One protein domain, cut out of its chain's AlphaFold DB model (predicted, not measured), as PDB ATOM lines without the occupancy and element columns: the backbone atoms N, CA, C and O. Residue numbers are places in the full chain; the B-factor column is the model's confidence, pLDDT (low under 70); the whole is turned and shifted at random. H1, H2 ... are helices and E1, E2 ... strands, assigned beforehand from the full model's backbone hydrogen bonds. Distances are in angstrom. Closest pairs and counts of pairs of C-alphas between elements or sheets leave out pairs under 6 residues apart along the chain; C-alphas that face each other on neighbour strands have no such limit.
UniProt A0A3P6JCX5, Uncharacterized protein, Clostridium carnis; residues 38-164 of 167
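Overview. This is residues 38 to 164 of the 167 residues of an uncharacterized protein of Clostridium carnis (UniProt A0A3P6JCX5). Two strongly twisted sheets lie partly face to face as an elongated sandwich; one, E1, E4, E9, E10 and E2, is curled like part of a barrel, and the other is E3, E8, E7, E6 and E5, with E5 and E6 lying away from the curled sheet. The long hairpin of E9 and E10 runs along the length, with its turn at one end and the short helix H1 and the last residues at the other. The printed part has 127 residues, with ten named strands, E1 to E10 in order, and then one named helix, H1; the class is mostly strand. The curled sheet is mixed and the other is all antiparallel. The whole is compact, with a radius of gyration of the C-alphas of 15.6 A, and spans 50 by 29 by 27 A.

Arrangement. E1, residues 38 to 41, is an edge strand and the antiparallel neighbour of E4, residues 75 to 81, with N 38 and O 78 2.9 A apart, within hydrogen-bond range. E4 is antiparallel to E9, residues 127 to 136, with N 79 and O 133 at 2.7 A. E9 forms a hairpin with E10, residues 139 to 149, where N 132 and O 143 are 2.8 A apart. E2, residues 54 to 57, is the other edge strand and is parallel to E10, at 49 degrees between directions, with N 55 and O 146 at 2.7 A. From edge to edge of this sheet the way across it turns by 129 degrees. In the second sheet the edge strand E3, residues 63 to 66, is antiparallel to E8, residues 113 to 118, with N 65 and O 114 at 2.8 A. E5, residues 89 to 91, E6, residues 96 to 101, E7, residues 105 to 110, and E8 form a meander, each strand the antiparallel neighbour of the one before. In it N 89 and O 98 are 2.8 A apart, N 99 and O 107 2.8 A, and N 108 and O 115 2.8 A. The two sheets form a sandwich, two sheets face to face, with the facing parts 8.7 A centre to centre and the best planes 36 degrees apart. The closest C-alphas of E1 and E7 are those of Thr 38 and Gly 110, 6.6 A apart, and those of E2 and E8 are Val 57 and Pro 118, 7.2 A apart. E6 is apart from E9 and from E10. H1, residues 151 to 155, only grazes the curled sheet, with residues 151 to 154; its closest C-alpha pair with E2 is Tyr 56 and Lys 153, 6.7 A. In H1 every O i to N i+4 pair is within hydrogen-bond range.

Along the chain. E1 begins at C-alpha 38, (70.949, 66.688, 122.838), and is 10.2 A long; E2 is 8.9 A and E3 10.0 A. E4 measures 19.4 A and E5 6.6 A. E6, E7 and E8 measure 16.2 A, 16.6 A and 16.3 A. E9 is 29.0 A long. E10, the longest strand, covers 32.9 A from C-alpha 139, (63.083, 79.257, 129.774), to C-alpha 149, (95.411, 74.959, 125.695). H1 measures 6.1 A and ends at C-alpha 155, (101.543, 68.798, 133.306).

Size, cuts and confidence. The two C-alphas farthest apart are those of Gly 138 and Ser 163, at 50.3 A. The printed part has no cut. The link from E1 to E2, residues 42 to 53, is long. The mean pLDDT of the printed part is 71.0; 48 residues are under 70, among them residues 38 to 54, 68 to 77 and 155 to 164.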
ATOM      1  N   THR A  38      71.056  67.861 121.962       68.12
ATOM      2  CA  THR A  38      70.949  66.688 122.838       68.12
ATOM      3  C   THR A  38      69.932  66.955 123.938       68.12
ATOM      4  O   THR A  38      69.843  68.082 124.435       68.12
ATOM      5  N   LYS A  39      69.168  65.924 124.313       64.88
ATOM      6  CA  LYS A  39      68.205  65.998 125.413       64.88
ATOM      7  C   LYS A  39      68.848  65.459 126.680       64.88
ATOM      8  O   LYS A  39      69.422  64.372 126.678       64.88
ATOM      9  N   ILE A  40      68.729  66.207 127.762       62.97
ATOM     10  CA  ILE A  40      69.069  65.755 129.108       62.97
ATOM     11  C   ILE A  40      67.811  65.837 129.969       62.97
ATOM     12  O   ILE A  40      67.070  66.806 129.894       62.97
ATOM     13  N   ASN A  41      67.526  64.824 130.778       52.56
ATOM     14  CA  ASN A  41      66.492  64.941 131.808       52.56
ATOM     15  C   ASN A  41      67.127  65.633 133.016       52.56
ATOM     16  O   ASN A  41      68.264  65.299 133.342       52.56
ATOM     17  N   CYS A  42      66.423  66.560 133.677       49.53
ATOM     18  CA  CYS A  42      66.990  67.460 134.705       49.53
ATOM     19  C   CYS A  42      67.520  68.791 134.143       49.53
ATOM     20  O   CYS A  42      67.841  68.875 132.963       49.53
ATOM     21  N   ALA A  43      67.462  69.889 134.920       46.38
ATOM     22  CA  ALA A  43      67.623  71.228 134.335       46.38
ATOM     23  C   ALA A  43      68.533  72.175 135.058       46.38
ATOM     24  O   ALA A  43      69.393  71.791 135.830       46.38
ATOM     25  N   LEU A  44      68.517  73.389 134.563       43.72
ATOM     26  CA  LEU A  44      69.616  73.714 133.706       43.72
ATOM     27  C   LEU A  44      70.370  74.844 134.368       43.72
ATOM     28  O   LEU A  44      70.244  75.998 133.993       43.72
ATOM     29  N   ASP A  45      71.144  74.460 135.370       41.12
ATOM     30  CA  ASP A  45      72.430  75.090 135.614       41.12
ATOM     31  C   ASP A  45      73.442  74.253 134.839       41.12
ATOM     32  O   ASP A  45      73.750  73.135 135.260       41.12
ATOM     33  N   VAL A  46      73.905  74.739 133.682       43.34
ATOM     34  CA  VAL A  46      75.042  74.098 133.016       43.34
ATOM     35  C   VAL A  46      76.288  74.484 133.783       43.34
ATOM     36  O   VAL A  46      76.854  75.559 133.606       43.34
ATOM     37  N   GLU A  47      76.702  73.599 134.677       42.41
ATOM     38  CA  GLU A  47      77.956  73.771 135.381       42.41
ATOM     39  C   GLU A  47      79.111  73.374 134.451       42.41
ATOM     40  O   GLU A  47      79.513  72.216 134.349       42.41
ATOM     41  N   LEU A  48      79.645  74.377 133.763       50.22
ATOM     42  CA  LEU A  48      81.056  74.459 133.404       50.22
ATOM     43  C   LEU A  48      81.707  75.499 134.337       50.22
ATOM     44  O   LEU A  48      82.338  76.407 133.842       50.22
ATOM     45  N   ASP A  49      81.463  75.401 135.655       35.09
ATOM     46  CA  ASP A  49      81.924  76.257 136.782       35.09
ATOM     47  C   ASP A  49      81.792  77.817 136.583       35.09
ATOM     48  O   ASP A  49      82.223  78.388 135.590       35.09
ATOM     49  N   PRO A  50      81.173  78.624 137.471       34.00
ATOM     50  CA  PRO A  50      80.675  79.961 137.089       34.00
ATOM     51  C   PRO A  50      81.665  81.139 137.205       34.00
ATOM     52  O   PRO A  50      81.247  82.273 137.451       34.00
ATOM     53  N   LYS A  51      82.981  80.946 137.052       34.38
ATOM     54  CA  LYS A  51      83.947  82.066 137.111       34.38
ATOM     55  C   LYS A  51      85.004  81.963 136.014       34.38
ATOM     56  O   LYS A  51      86.003  81.280 136.188       34.38
ATOM     57  N   ASN A  52      84.827  82.704 134.915       43.38
ATOM     58  CA  ASN A  52      85.827  82.846 133.842       43.38
ATOM     59  C   ASN A  52      86.326  81.509 133.250       43.38
ATOM     60  O   ASN A  52      87.538  81.314 133.132       43.38
ATOM     61  N   VAL A  53      85.441  80.561 132.926       58.38
ATOM     62  CA  VAL A  53      85.885  79.180 132.677       58.38
ATOM     63  C   VAL A  53      86.447  78.968 131.281       58.38
ATOM     64  O   VAL A  53      85.789  78.565 130.323       58.38
ATOM     65  N   ALA A  54      87.748  79.216 131.218       61.84
ATOM     66  CA  ALA A  54      88.654  78.454 130.393       61.84
ATOM     67  C   ALA A  54      88.581  76.964 130.792       61.84
ATOM     68  O   ALA A  54      89.023  76.576 131.875       61.84
ATOM     69  N   ILE A  55      88.049  76.118 129.915       75.19
ATOM     70  CA  ILE A  55      88.211  74.669 129.968       75.19
ATOM     71  C   ILE A  55      89.620  74.363 129.477       75.19
ATOM     72  O   ILE A  55      89.906  74.439 128.280       75.19
ATOM     73  N   TYR A  56      90.511  74.020 130.402       77.25
ATOM     74  CA  TYR A  56      91.868  73.647 130.036       77.25
ATOM     75  C   TYR A  56      91.885  72.285 129.355       77.25
ATOM     76  O   TYR A  56      91.389  71.301 129.900       77.25
ATOM     77  N   VAL A  57      92.461  72.244 128.158       79.62
ATOM     78  CA  VAL A  57      92.543  71.039 127.335       79.62
ATOM     79  C   VAL A  57      93.989  70.587 127.179       79.62
ATOM     80  O   VAL A  57      94.889  71.417 127.183       79.62
ATOM     81  N   CYS A  58      94.219  69.279 127.034       80.94
ATOM     82  CA  CYS A  58      95.552  68.682 126.983       80.94
ATOM     83  C   CYS A  58      95.740  67.800 125.750       80.94
ATOM     84  O   CYS A  58      94.978  66.857 125.554       80.94
ATOM     85  N   LYS A  59      96.804  68.051 124.970       79.50
ATOM     86  CA  LYS A  59      97.126  67.359 123.701       79.50
ATOM     87  C   LYS A  59      97.120  65.828 123.769       79.50
ATOM     88  O   LYS A  59      96.826  65.167 122.783       79.50
ATOM     89  N   SER A  60      97.453  65.251 124.922       72.25
ATOM     90  CA  SER A  60      97.707  63.813 125.054       72.25
ATOM     91  C   SER A  60      96.462  62.924 125.009       72.25
ATOM     92  O   SER A  60      96.601  61.705 124.929       72.25
ATOM     93  N   SER A  61      95.254  63.481 125.109       75.12
ATOM     94  CA  SER A  61      94.039  62.668 125.189       75.12
ATOM     95  C   SER A  61      92.787  63.431 124.790       75.12
ATOM     96  O   SER A  61      92.633  64.608 125.109       75.12
ATOM     97  N   THR A  62      91.836  62.717 124.189       84.19
ATOM     98  CA  THR A  62      90.454  63.188 124.091       84.19
ATOM     99  C   THR A  62      89.888  63.384 125.494       84.19
ATOM    100  O   THR A  62      89.977  62.485 126.330       84.19
ATOM    101  N   GLN A  63      89.285  64.540 125.743       84.88
ATOM    102  CA  GLN A  63      88.664  64.869 127.025       84.88
ATOM    103  C   GLN A  63      87.169  65.038 126.819       84.88
ATOM    104  O   GLN A  63      86.763  65.701 125.870       84.88
ATOM    105  N   CYS A  64      86.359  64.436 127.685       81.94
ATOM    106  CA  CYS A  64      84.906  64.478 127.582       81.94
ATOM    107  C   CYS A  64      84.299  65.213 128.774       81.94
ATOM    108  O   CYS A  64      84.580  64.894 129.927       81.94
ATOM    109  N   PHE A  65      83.436  66.169 128.464       79.44
ATOM    110  CA  PHE A  65      82.727  67.041 129.383       79.44
ATOM    111  C   PHE A  65      81.251  66.654 129.330       79.44
ATOM    112  O   PHE A  65      80.596  66.802 128.297       79.44
ATOM    113  N   LYS A  66      80.731  66.085 130.418       74.81
ATOM    114  CA  LYS A  66      79.304  65.763 130.520       74.81
ATOM    115  C   LYS A  66      78.537  67.022 130.891       74.81
ATOM    116  O   LYS A  66      78.966  67.741 131.791       74.81
ATOM    117  N   PHE A  67      77.395  67.255 130.253       71.38
ATOM    118  CA  PHE A  67      76.480  68.277 130.739       71.38
ATOM    119  C   PHE A  67      75.786  67.748 131.989       71.38
ATOM    120  O   PHE A  67      75.299  66.617 132.020       71.38
ATOM    121  N   LYS A  68      75.762  68.567 133.035       63.72
ATOM    122  CA  LYS A  68      75.006  68.301 134.252       63.72
ATOM    123  C   LYS A  68      73.995  69.413 134.437       63.72
ATOM    124  O   LYS A  68      74.231  70.544 134.030       63.72
ATOM    125  N   ALA A  69      72.879  69.052 135.044       62.06
ATOM    126  CA  ALA A  69      71.766  69.933 135.297       62.06
ATOM    127  C   ALA A  69      71.400  69.821 136.788       62.06
ATOM    128  O   ALA A  69      71.147  68.717 137.275       62.06
ATOM    129  N   LEU A  70      71.416  70.932 137.530       55.94
ATOM    130  CA  LEU A  70      71.105  70.957 138.962       55.94
ATOM    131  C   LEU A  70      69.591  70.970 139.289       55.94
ATOM    132  O   LEU A  70      69.212  70.451 140.337       55.94
ATOM    133  N   LYS A  71      68.707  71.528 138.439       56.00
ATOM    134  CA  LYS A  71      67.240  71.652 138.666       56.00
ATOM    135  C   LYS A  71      66.375  71.717 137.385       56.00
ATOM    136  O   LYS A  71      66.427  72.749 136.734       56.00
ATOM    137  N   CYS A  72      65.512  70.723 137.063       59.34
ATOM    138  CA  CYS A  72      64.474  70.797 135.980       59.34
ATOM    139  C   CYS A  72      63.033  70.808 136.435       59.34
ATOM    140  O   CYS A  72      62.709  70.344 137.520       59.34
ATOM    141  N   CYS A  73      62.175  71.133 135.466       59.03
ATOM    142  CA  CYS A  73      60.950  70.394 135.201       59.03
ATOM    143  C   CYS A  73      61.029  69.630 133.844       59.03
ATOM    144  O   CYS A  73      60.923  70.222 132.773       59.03
ATOM    145  N   GLY A  74      61.236  68.307 133.871       62.75
ATOM    146  CA  GLY A  74      61.244  67.441 132.677       62.75
ATOM    147  C   GLY A  74      62.577  67.362 131.909       62.75
ATOM    148  O   GLY A  74      63.654  67.381 132.509       62.75
ATOM    149  N   SER A  75      62.502  67.226 130.580       61.47
ATOM    150  CA  SER A  75      63.669  67.217 129.689       61.47
ATOM    151  C   SER A  75      64.131  68.638 129.342       61.47
ATOM    152  O   SER A  75      63.334  69.577 129.287       61.47
ATOM    153  N   ALA A  76      65.424  68.797 129.098       64.19
ATOM    154  CA  ALA A  76      66.069  70.010 128.630       64.19
ATOM    155  C   ALA A  76      66.821  69.721 127.329       64.19
ATOM    156  O   ALA A  76      67.526  68.718 127.222       64.19
ATOM    157  N   ASP A  77      66.682  70.614 126.358       69.88
ATOM    158  CA  ASP A  77      67.359  70.524 125.068       69.88
ATOM    159  C   ASP A  77      68.570  71.458 125.076       69.88
ATOM    160  O   ASP A  77      68.409  72.673 125.209       69.88
ATOM    161  N   ILE A  78      69.777  70.912 124.919       71.25
ATOM    162  CA  ILE A  78      71.011  71.687 124.729       71.25
ATOM    163  C   ILE A  78      71.356  71.691 123.247       71.25
ATOM    164  O   ILE A  78      71.423  70.634 122.622       71.25
ATOM    165  N   LYS A  79      71.612  72.876 122.700       75.81
ATOM    166  CA  LYS A  79      72.006  73.136 121.317       75.81
ATOM    167  C   LYS A  79      73.332  73.879 121.283       75.81
ATOM    168  O   LYS A  79      73.602  74.700 122.156       75.81
ATOM    169  N   ILE A  80      74.138  73.619 120.260       73.25
ATOM    170  CA  ILE A  80      75.328  74.431 119.978       73.25
ATOM    171  C   ILE A  80      75.017  75.345 118.807       73.25
ATOM    172  O   ILE A  80      74.652  74.865 117.733       73.25
ATOM    173  N   GLU A  81      75.208  76.646 118.998       70.00
ATOM    174  CA  GLU A  81      75.105  77.605 117.905       70.00
ATOM    175  C   GLU A  81      76.425  77.583 117.113       70.00
ATOM    176  O   GLU A  81      77.498  77.840 117.672       70.00
ATOM    177  N   PRO A  82      76.411  77.221 115.820       60.94
ATOM    178  CA  PRO A  82      77.594  77.344 114.990       60.94
ATOM    179  C   PRO A  82      77.934  78.824 114.783       60.94
ATOM    180  O   PRO A  82      77.058  79.655 114.543       60.94
ATOM    181  N   ALA A  83      79.227  79.155 114.813       59.47
ATOM    182  CA  ALA A  83      79.680  80.438 114.293       59.47
ATOM    183  C   ALA A  83      79.418  80.496 112.778       59.47
ATOM    184  O   ALA A  83      79.428  79.469 112.091       59.47
ATOM    185  N   TYR A  84      79.184  81.695 112.247       50.09
ATOM    186  CA  TYR A  84      78.868  81.889 110.832       50.09
ATOM    187  C   TYR A  84      79.967  81.294 109.931       50.09
ATOM    188  O   TYR A  84      81.128  81.684 110.029       50.09
ATOM    189  N   GLY A  85      79.601  80.344 109.061       53.09
ATOM    190  CA  GLY A  85      80.538  79.641 108.173       53.09
ATOM    191  C   GLY A  85      81.166  78.363 108.746       53.09
ATOM    192  O   GLY A  85      81.908  77.691 108.034       53.09
ATOM    193  N   GLU A  86      80.853  77.976 109.987       64.56
ATOM    194  CA  GLU A  86      81.329  76.728 110.594       64.56
ATOM    195  C   GLU A  86      80.216  75.662 110.605       64.56
ATOM    196  O   GLU A  86      79.116  75.898 111.097       64.56
ATOM    197  N   GLY A  87      80.488  74.472 110.058       68.94
ATOM    198  CA  GLY A  87      79.510  73.380 109.964       68.94
ATOM    199  C   GLY A  87      79.782  72.237 110.943       68.94
ATOM    200  O   GLY A  87      80.930  71.837 111.139       68.94
ATOM    201  N   TRP A  88      78.718  71.674 111.520       77.00
ATOM    202  CA  TRP A  88      78.759  70.380 112.203       77.00
ATOM    203  C   TRP A  88      78.385  69.256 111.225       77.00
ATOM    204  O   TRP A  88      77.455  69.388 110.433       77.00
ATOM    205  N   TYR A  89      79.096  68.135 111.297       80.12
ATOM    206  CA  TYR A  89      78.835  66.910 110.544       80.12
ATOM    207  C   TYR A  89      78.190  65.857 111.450       80.12
ATOM    208  O   TYR A  89      78.734  65.540 112.509       80.12
ATOM    209  N   TYR A  90      77.069  65.277 111.026       79.00
ATOM    210  CA  TYR A  90      76.417  64.190 111.755       79.00
ATOM    211  C   TYR A  90      76.981  62.821 111.359       79.00
ATOM    212  O   TYR A  90      77.013  62.461 110.183       79.00
ATOM    213  N   ASN A  91      77.387  62.037 112.355       74.94
ATOM    214  CA  ASN A  91      77.798  60.648 112.223       74.94
ATOM    215  C   ASN A  91      76.669  59.715 112.710       74.94
ATOM    216  O   ASN A  91      76.573  59.456 113.916       74.94
ATOM    217  N   PRO A  92      75.863  59.141 111.799       72.69
ATOM    218  CA  PRO A  92      74.709  58.322 112.170       72.69
ATOM    219  C   PRO A  92      75.096  56.998 112.840       72.69
ATOM    220  O   PRO A  92      74.325  56.468 113.628       72.69
ATOM    221  N   TYR A  93      76.297  56.467 112.581       74.75
ATOM    222  CA  TYR A  93      76.735  55.186 113.154       74.75
ATOM    223  C   TYR A  93      77.022  55.250 114.651       74.75
ATOM    224  O   TYR A  93      77.049  54.219 115.315       74.75
ATOM    225  N   LYS A  94      77.306  56.450 115.164       76.88
ATOM    226  CA  LYS A  94      77.609  56.670 116.579       76.88
ATOM    227  C   LYS A  94      76.594  57.567 117.283       76.88
ATOM    228  O   LYS A  94      76.748  57.793 118.473       76.88
ATOM    229  N   ASN A  95      75.598  58.076 116.553       72.69
ATOM    230  CA  ASN A  95      74.687  59.118 117.019       72.69
ATOM    231  C   ASN A  95      75.445  60.334 117.608       72.69
ATOM    232  O   ASN A  95      75.224  60.782 118.728       72.69
ATOM    233  N   GLU A  96      76.411  60.850 116.844       80.81
ATOM    234  CA  GLU A  96      77.304  61.935 117.272       80.81
ATOM    235  C   GLU A  96      77.370  63.029 116.210       80.81
ATOM    236  O   GLU A  96      77.435  62.750 115.014       80.81
ATOM    237  N   TRP A  97      77.485  64.276 116.640       83.56
ATOM    238  CA  TRP A  97      77.852  65.412 115.806       83.56
ATOM    239  C   TRP A  97      79.333  65.728 115.966       83.56
ATOM    240  O   TRP A  97      79.880  65.654 117.061       83.56
ATOM    241  N   LYS A  98      80.005  66.105 114.883       84.31
ATOM    242  CA  LYS A  98      81.431  66.430 114.880       84.31
ATOM    243  C   LYS A  98      81.684  67.777 114.240       84.31
ATOM    244  O   LYS A  98      81.099  68.092 113.211       84.31
ATOM    245  N   LYS A  99      82.613  68.531 114.807       83.44
ATOM    246  CA  LYS A  99      83.107  69.783 114.246       83.44
ATOM    247  C   LYS A  99      84.619  69.773 114.284       83.44
ATOM    248  O   LYS A  99      85.214  69.650 115.350       83.44
ATOM    249  N   VAL A 100      85.224  69.906 113.113       80.81
ATOM    250  CA  VAL A 100      86.665  70.100 112.980       80.81
ATOM    251  C   VAL A 100      86.906  71.601 112.941       80.81
ATOM    252  O   VAL A 100      86.362  72.296 112.087       80.81
ATOM    253  N   VAL A 101      87.683  72.099 113.892       81.06
ATOM    254  CA  VAL A 101      88.215  73.458 113.886       81.06
ATOM    255  C   VAL A 101      89.680  73.315 113.516       81.06
ATOM    256  O   VAL A 101      90.474  72.838 114.328       81.06
ATOM    257  N   HIS A 102      90.003  73.656 112.269       69.88
ATOM    258  CA  HIS A 102      91.382  73.665 111.789       69.88
ATOM    259  C   HIS A 102      92.251  74.489 112.750       69.88
ATOM    260  O   HIS A 102      91.788  75.504 113.272       69.88
ATOM    261  N   ASP A 103      93.449  73.984 113.039       79.69
ATOM    262  CA  ASP A 103      94.438  74.570 113.954       79.69
ATOM    263  C   ASP A 103      94.052  74.564 115.448       79.69
ATOM    264  O   ASP A 103      94.780  75.095 116.279       79.69
ATOM    265  N   PHE A 104      92.928  73.939 115.826       86.44
ATOM    266  CA  PHE A 104      92.538  73.815 117.237       86.44
ATOM    267  C   PHE A 104      92.195  72.381 117.653       86.44
ATOM    268  O   PHE A 104      92.649  71.891 118.687       86.44
ATOM    269  N   GLY A 105      91.379  71.682 116.864       88.56
ATOM    270  CA  GLY A 105      91.029  70.290 117.129       88.56
ATOM    271  C   GLY A 105      89.621  69.915 116.688       88.56
ATOM    272  O   GLY A 105      88.949  70.614 115.934       88.56
ATOM    273  N   THR A 106      89.158  68.763 117.161       89.44
ATOM    274  CA  THR A 106      87.845  68.207 116.830       89.44
ATOM    275  C   THR A 106      86.946  68.163 118.056       89.44
ATOM    276  O   THR A 106      87.246  67.490 119.040       89.44
ATOM    277  N   PHE A 107      85.793  68.813 117.961       88.12
ATOM    278  CA  PHE A 107      84.696  68.678 118.906       88.12
ATOM    279  C   PHE A 107      83.758  67.558 118.464       88.12
ATOM    280  O   PHE A 107      83.436  67.433 117.283       88.12
ATOM    281  N   ILE A 108      83.317  66.743 119.413       87.81
ATOM    282  CA  ILE A 108      82.399  65.627 119.211       87.81
ATOM    283  C   ILE A 108      81.278  65.798 120.230       87.81
ATOM    284  O   ILE A 108      81.503  65.677 121.427       87.81
ATOM    285  N   PHE A 109      80.083  66.115 119.763       83.06
ATOM    286  CA  PHE A 109      78.913  66.361 120.586       83.06
ATOM    287  C   PHE A 109      77.930  65.200 120.458       83.06
ATOM    288  O   PHE A 109      77.590  64.782 119.355       83.06
ATOM    289  N   GLY A 110      77.476  64.667 121.584       76.81
ATOM    290  CA  GLY A 110      76.606  63.495 121.629       76.81
ATOM    291  C   GLY A 110      76.620  62.865 123.016       76.81
ATOM    292  O   GLY A 110      77.412  63.261 123.871       76.81
ATOM    293  N   ASN A 111      75.744  61.886 123.250       70.44
ATOM    294  CA  ASN A 111      75.669  61.150 124.520       70.44
ATOM    295  C   ASN A 111      75.548  62.059 125.767       70.44
ATOM    296  O   ASN A 111      76.178  61.802 126.795       70.44
ATOM    297  N   GLY A 112      74.786  63.157 125.673       70.56
ATOM    298  CA  GLY A 112      74.592  64.102 126.782       70.56
ATOM    299  C   GLY A 112      75.840  64.916 127.159       70.56
ATOM    300  O   GLY A 112      75.930  65.427 128.275       70.56
ATOM    301  N   GLY A 113      76.824  65.033 126.262       78.25
ATOM    302  CA  GLY A 113      78.071  65.741 126.532       78.25
ATOM    303  C   GLY A 113      78.804  66.230 125.286       78.25
ATOM    304  O   GLY A 113      78.305  66.192 124.159       78.25
ATOM    305  N   LEU A 114      80.027  66.693 125.522       84.12
ATOM    306  CA  LEU A 114      80.961  67.168 124.516       84.12
ATOM    307  C   LEU A 114      82.337  66.562 124.774       84.12
ATOM    308  O   LEU A 114      82.925  66.773 125.829       84.12
ATOM    309  N   CYS A 115      82.888  65.857 123.800       85.31
ATOM    310  CA  CYS A 115      84.284  65.457 123.795       85.31
ATOM    311  C   CYS A 115      85.104  66.386 122.901       85.31
ATOM    312  O   CYS A 115      84.668  66.787 121.826       85.31
ATOM    313  N   PHE A 116      86.319  66.695 123.329       88.12
ATOM    314  CA  PHE A 116      87.282  67.474 122.574       88.12
ATOM    315  C   PHE A 116      88.549  66.656 122.356       88.12
ATOM    316  O   PHE A 116      89.188  66.204 123.311       88.12
ATOM    317  N   LYS A 117      88.900  66.467 121.084       89.38
ATOM    318  CA  LYS A 117      90.179  65.923 120.646       89.38
ATOM    319  C   LYS A 117      91.056  67.096 120.179       89.38
ATOM    320  O   LYS A 117      90.775  67.626 119.106       89.38
ATOM    321  N   PRO A 118      92.073  67.501 120.951       86.38
ATOM    322  CA  PRO A 118      92.981  68.577 120.558       86.38
ATOM    323  C   PRO A 118      93.746  68.255 119.278       86.38
ATOM    324  O   PRO A 118      94.022  67.085 118.996       86.38
ATOM    325  N   ASP A 119      94.095  69.301 118.536       87.50
ATOM    326  CA  ASP A 119      95.089  69.209 117.474       87.50
ATOM    327  C   ASP A 119      96.502  69.034 118.062       87.50
ATOM    328  O   ASP A 119      96.797  69.492 119.175       87.50
ATOM    329  N   GLU A 120      97.373  68.332 117.337       82.75
ATOM    330  CA  GLU A 120      98.755  68.102 117.768       82.75
ATOM    331  C   GLU A 120      99.579  69.395 117.744       82.75
ATOM    332  O   GLU A 120     100.527  69.519 118.525       82.75
ATOM    333  N   ASP A 121      99.160  70.387 116.957       84.88
ATOM    334  CA  ASP A 121      99.881  71.635 116.728       84.88
ATOM    335  C   ASP A 121      99.459  72.787 117.660       84.88
ATOM    336  O   ASP A 121     100.096  73.832 117.629       84.88
ATOM    337  N   LEU A 122      98.498  72.592 118.582       84.25
ATOM    338  CA  LEU A 122      98.048  73.645 119.524       84.25
ATOM    339  C   LEU A 122      99.205  74.364 120.247       84.25
ATOM    340  O   LEU A 122     100.014  73.743 120.945       84.25
ATOM    341  N   GLU A 123      99.256  75.681 120.183       86.31
ATOM    342  CA  GLU A 123     100.242  76.489 120.887       86.31
ATOM    343  C   GLU A 123      99.713  76.972 122.249       86.31
ATOM    344  O   GLU A 123      98.509  77.171 122.433       86.31
ATOM    345  N   PRO A 124     100.578  77.128 123.272       84.88
ATOM    346  CA  PRO A 124     100.145  77.608 124.583       84.88
ATOM    347  C   PRO A 124      99.400  78.948 124.490       84.88
ATOM    348  O   PRO A 124      99.967  79.946 124.050       84.88
ATOM    349  N   GLY A 125      98.162  78.984 124.985       82.44
ATOM    350  CA  GLY A 125      97.277  80.149 124.905       82.44
ATOM    351  C   GLY A 125      96.238  80.080 123.786       82.44
ATOM    352  O   GLY A 125      95.288  80.865 123.821       82.44
ATOM    353  N   ASP A 126      96.357  79.128 122.856       87.44
ATOM    354  CA  ASP A 126      95.322  78.873 121.860       87.44
ATOM    355  C   ASP A 126      93.992  78.601 122.544       87.44
ATOM    356  O   ASP A 126      93.903  77.851 123.527       87.44
ATOM    357  N   SER A 127      92.940  79.221 122.015       87.88
ATOM    358  CA  SER A 127      91.611  79.096 122.583       87.88
ATOM    359  C   SER A 127      90.509  79.109 121.540       87.88
ATOM    360  O   SER A 127      90.621  79.720 120.476       87.88
ATOM    361  N   LYS A 128      89.414  78.426 121.862       87.00
ATOM    362  CA  LYS A 128      88.201  78.413 121.050       87.00
ATOM    363  C   LYS A 128      86.988  78.464 121.954       87.00
ATOM    364  O   LYS A 128      86.842  77.631 122.844       87.00
ATOM    365  N   THR A 129      86.094  79.403 121.685       84.56
ATOM    366  CA  THR A 129      84.816  79.510 122.388       84.56
ATOM    367  C   THR A 129      83.712  78.832 121.588       84.56
ATOM    368  O   THR A 129      83.643  78.969 120.364       84.56
ATOM    369  N   LEU A 130      82.865  78.074 122.279       80.69
ATOM    370  CA  LEU A 130      81.610  77.546 121.762       80.69
ATOM    371  C   LEU A 130      80.456  78.144 122.564       80.69
ATOM    372  O   LEU A 130      80.494  78.126 123.794       80.69
ATOM    373  N   THR A 131      79.438  78.623 121.856       79.69
ATOM    374  CA  THR A 131      78.209  79.155 122.447       79.69
ATOM    375  C   THR A 131      77.138  78.076 122.445       79.69
ATOM    376  O   THR A 131      76.869  77.429 121.426       79.69
ATOM    377  N   PHE A 132      76.523  77.879 123.601       77.69
ATOM    378  CA  PHE A 132      75.485  76.891 123.826       77.69
ATOM    379  C   PHE A 132      74.189  77.599 124.177       77.69
ATOM    380  O   PHE A 132      74.169  78.532 124.977       77.69
ATOM    381  N   LYS A 133      73.092  77.100 123.620       76.19
ATOM    382  CA  LYS A 133      71.739  77.471 124.016       76.19
ATOM    383  C   LYS A 133      71.081  76.277 124.642       76.19
ATOM    384  O   LYS A 133      71.168  75.167 124.126       76.19
ATOM    385  N   ALA A 134      70.402  76.497 125.744       73.94
ATOM    386  CA  ALA A 134      69.796  75.422 126.477       73.94
ATOM    387  C   ALA A 134      68.414  75.836 126.958       73.94
ATOM    388  O   ALA A 134      68.223  76.904 127.539       73.94
ATOM    389  N   LYS A 135      67.435  74.984 126.666       71.50
ATOM    390  CA  LYS A 135      66.025  75.269 126.897       71.50
ATOM    391  C   LYS A 135      65.444  74.265 127.874       71.50
ATOM    392  O   LYS A 135      65.538  73.060 127.660       71.50
ATOM    393  N   SER A 136      64.803  74.761 128.926       67.00
ATOM    394  CA  SER A 136      64.058  73.941 129.881       67.00
ATOM    395  C   SER A 136      62.904  74.728 130.493       67.00
ATOM    396  O   SER A 136      63.034  75.919 130.760       67.00
ATOM    397  N   CYS A 137      61.759  74.081 130.728       67.00
ATOM    398  CA  CYS A 137      60.590  74.713 131.360       67.00
ATOM    399  C   CYS A 137      60.079  75.988 130.659       67.00
ATOM    400  O   CYS A 137      59.529  76.871 131.309       67.00
ATOM    401  N   GLY A 138      60.295  76.119 129.345       68.56
ATOM    402  CA  GLY A 138      59.967  77.339 128.597       68.56
ATOM    403  C   GLY A 138      60.954  78.497 128.787       68.56
ATOM    404  O   GLY A 138      60.824  79.500 128.094       68.56
ATOM    405  N   ASN A 139      61.960  78.339 129.650       67.31
ATOM    406  CA  ASN A 139      63.083  79.257 129.774       67.31
ATOM    407  C   ASN A 139      64.209  78.827 128.832       67.31
ATOM    408  O   ASN A 139      64.463  77.634 128.650       67.31
ATOM    409  N   GLU A 140      64.884  79.808 128.251       73.69
ATOM    410  CA  GLU A 140      66.068  79.621 127.421       73.69
ATOM    411  C   GLU A 140      67.232  80.365 128.067       73.69
ATOM    412  O   GLU A 140      67.080  81.502 128.517       73.69
ATOM    413  N   VAL A 141      68.377  79.698 128.146       70.88
ATOM    414  CA  VAL A 141      69.623  80.246 128.670       70.88
ATOM    415  C   VAL A 141      70.698  80.050 127.615       70.88
ATOM    416  O   VAL A 141      70.803  78.979 127.016       70.88
ATOM    417  N   GLU A 142      71.501  81.084 127.404       76.75
ATOM    418  CA  GLU A 142      72.694  81.040 126.568       76.75
ATOM    419  C   GLU A 142      73.931  81.129 127.463       76.75
ATOM    420  O   GLU A 142      73.949  81.893 128.431       76.75
ATOM    421  N   PHE A 143      74.949  80.327 127.165       72.94
ATOM    422  CA  PHE A 143      76.224  80.361 127.871       72.94
ATOM    423  C   PHE A 143      77.382  79.995 126.939       72.94
ATOM    424  O   PHE A 143      77.232  79.201 126.009       72.94
ATOM    425  N   ASP A 144      78.556  80.545 127.233       80.06
ATOM    426  CA  ASP A 144      79.784  80.302 126.482       80.06
ATOM    427  C   ASP A 144      80.723  79.365 127.242       80.06
ATOM    428  O   ASP A 144      80.914  79.495 128.452       80.06
ATOM    429  N   ALA A 145      81.380  78.464 126.512       77.88
ATOM    430  CA  ALA A 145      82.496  77.673 127.017       77.88
ATOM    431  C   ALA A 145      83.753  77.962 126.198       77.88
ATOM    432  O   ALA A 145      83.772  77.735 124.987       77.88
ATOM    433  N   THR A 146      84.815  78.433 126.851       84.50
ATOM    434  CA  THR A 146      86.092  78.723 126.183       84.50
ATOM    435  C   THR A 146      87.078  77.604 126.462       84.50
ATOM    436  O   THR A 146      87.485  77.415 127.595       84.50
ATOM    437  N   PHE A 147      87.488  76.854 125.451       85.12
ATOM    438  CA  PHE A 147      88.517  75.823 125.563       85.12
ATOM    439  C   PHE A 147      89.879  76.481 125.386       85.12
ATOM    440  O   PHE A 147      90.043  77.231 124.431       85.12
ATOM    441  N   VAL A 148      90.835  76.226 126.279       86.75
ATOM    442  CA  VAL A 148      92.165  76.859 126.267       86.75
ATOM    443  C   VAL A 148      93.248  75.802 126.412       86.75
ATOM    444  O   VAL A 148      93.227  75.013 127.359       86.75
ATOM    445  N   PHE A 149      94.226  75.787 125.511       85.62
ATOM    446  CA  PHE A 149      95.411  74.959 125.695       85.62
ATOM    447  C   PHE A 149      96.399  75.661 126.635       85.62
ATOM    448  O   PHE A 149      97.006  76.675 126.289       85.62
ATOM    449  N   ASP A 150      96.573  75.107 127.838       83.88
ATOM    450  CA  ASP A 150      97.591  75.542 128.795       83.88
ATOM    451  C   ASP A 150      98.453  74.334 129.214       83.88
ATOM    452  O   ASP A 150      98.012  73.494 130.013       83.88
ATOM    453  N   PRO A 151      99.702  74.226 128.722       78.06
ATOM    454  CA  PRO A 151     100.572  73.095 129.033       78.06
ATOM    455  C   PRO A 151     100.908  72.997 130.528       78.06
ATOM    456  O   PRO A 151     101.165  71.900 131.033       78.06
ATOM    457  N   CYS A 152     100.880  74.111 131.268       76.38
ATOM    458  CA  CYS A 152     101.108  74.102 132.708       76.38
ATOM    459  C   CYS A 152      99.965  73.392 133.431       76.38
ATOM    460  O   CYS A 152     100.216  72.582 134.321       76.38
ATOM    461  N   LYS A 153      98.716  73.640 133.026       75.00
ATOM    462  CA  LYS A 153      97.537  72.979 133.609       75.00
ATOM    463  C   LYS A 153      97.506  71.483 133.300       75.00
ATOM    464  O   LYS A 153      97.080  70.704 134.145       75.00
ATOM    465  N   CYS A 154      98.054  71.083 132.157       71.62
ATOM    466  CA  CYS A 154      98.147  69.685 131.743       71.62
ATOM    467  C   CYS A 154      99.248  68.885 132.447       71.62
ATOM    468  O   CYS A 154      99.071  67.706 132.745       71.62
ATOM    469  N   CYS A 155     100.393  69.505 132.737       66.00
ATOM    470  CA  CYS A 155     101.543  68.798 133.306       66.00
ATOM    471  C   CYS A 155     101.536  68.657 134.834       66.00
ATOM    472  O   CYS A 155     102.266  67.818 135.370       66.00
ATOM    473  N   CYS A 156     100.750  69.454 135.560       56.34
ATOM    474  CA  CYS A 156     100.777  69.437 137.024       56.34
ATOM    475  C   CYS A 156     100.081  68.203 137.653       56.34
ATOM    476  O   CYS A 156     100.089  68.067 138.872       56.34
ATOM    477  N   ALA A 157      99.562  67.259 136.853       51.66
ATOM    478  CA  ALA A 157      98.971  65.997 137.319       51.66
ATOM    479  C   ALA A 157      99.996  64.868 137.609       51.66
ATOM    480  O   ALA A 157      99.617  63.702 137.692       51.66
ATOM    481  N   GLY A 158     101.295  65.175 137.765       49.50
ATOM    482  CA  GLY A 158     102.281  64.149 138.148       49.50
ATOM    483  C   GLY A 158     103.774  64.460 137.975       49.50
ATOM    484  O   GLY A 158     104.596  63.618 138.335       49.50
ATOM    485  N   LYS A 159     104.177  65.628 137.449       51.12
ATOM    486  CA  LYS A 159     105.591  66.066 137.392       51.12
ATOM    487  C   LYS A 159     105.730  67.553 137.735       51.12
ATOM    488  O   LYS A 159     104.757  68.300 137.733       51.12
ATOM    489  N   SER A 160     106.951  67.998 138.047       51.53
ATOM    490  CA  SER A 160     107.226  69.393 138.411       51.53
ATOM    491  C   SER A 160     106.880  70.352 137.261       51.53
ATOM    492  O   SER A 160     107.536  70.320 136.220       51.53
ATOM    493  N   CYS A 161     105.911  71.251 137.469       54.72
ATOM    494  CA  CYS A 161     105.358  72.148 136.440       54.72
ATOM    495  C   CYS A 161     106.412  73.015 135.705       54.72
ATOM    496  O   CYS A 161     106.187  73.453 134.582       54.72
ATOM    497  N   LYS A 162     107.602  73.234 136.289       55.62
ATOM    498  CA  LYS A 162     108.668  74.081 135.720       55.62
ATOM    499  C   LYS A 162     109.261  73.588 134.391       55.62
ATOM    500  O   LYS A 162     109.811  74.414 133.668       55.62
ATOM    501  N   SER A 163     109.188  72.293 134.065       56.66
ATOM    502  CA  SER A 163     109.743  71.766 132.805       56.66
ATOM    503  C   SER A 163     108.777  71.855 131.623       56.66
ATOM    504  O   SER A 163     109.239  71.872 130.492       56.66
ATOM    505  N   CYS A 164     107.464  71.927 131.869       55.44
ATOM    506  CA  CYS A 164     106.444  71.978 130.813       55.44
ATOM    507  C   CYS A 164     106.006  73.396 130.433       55.44
ATOM    508  O   CYS A 164     105.485  73.604 129.348       55.44
TER     509      CYS A 164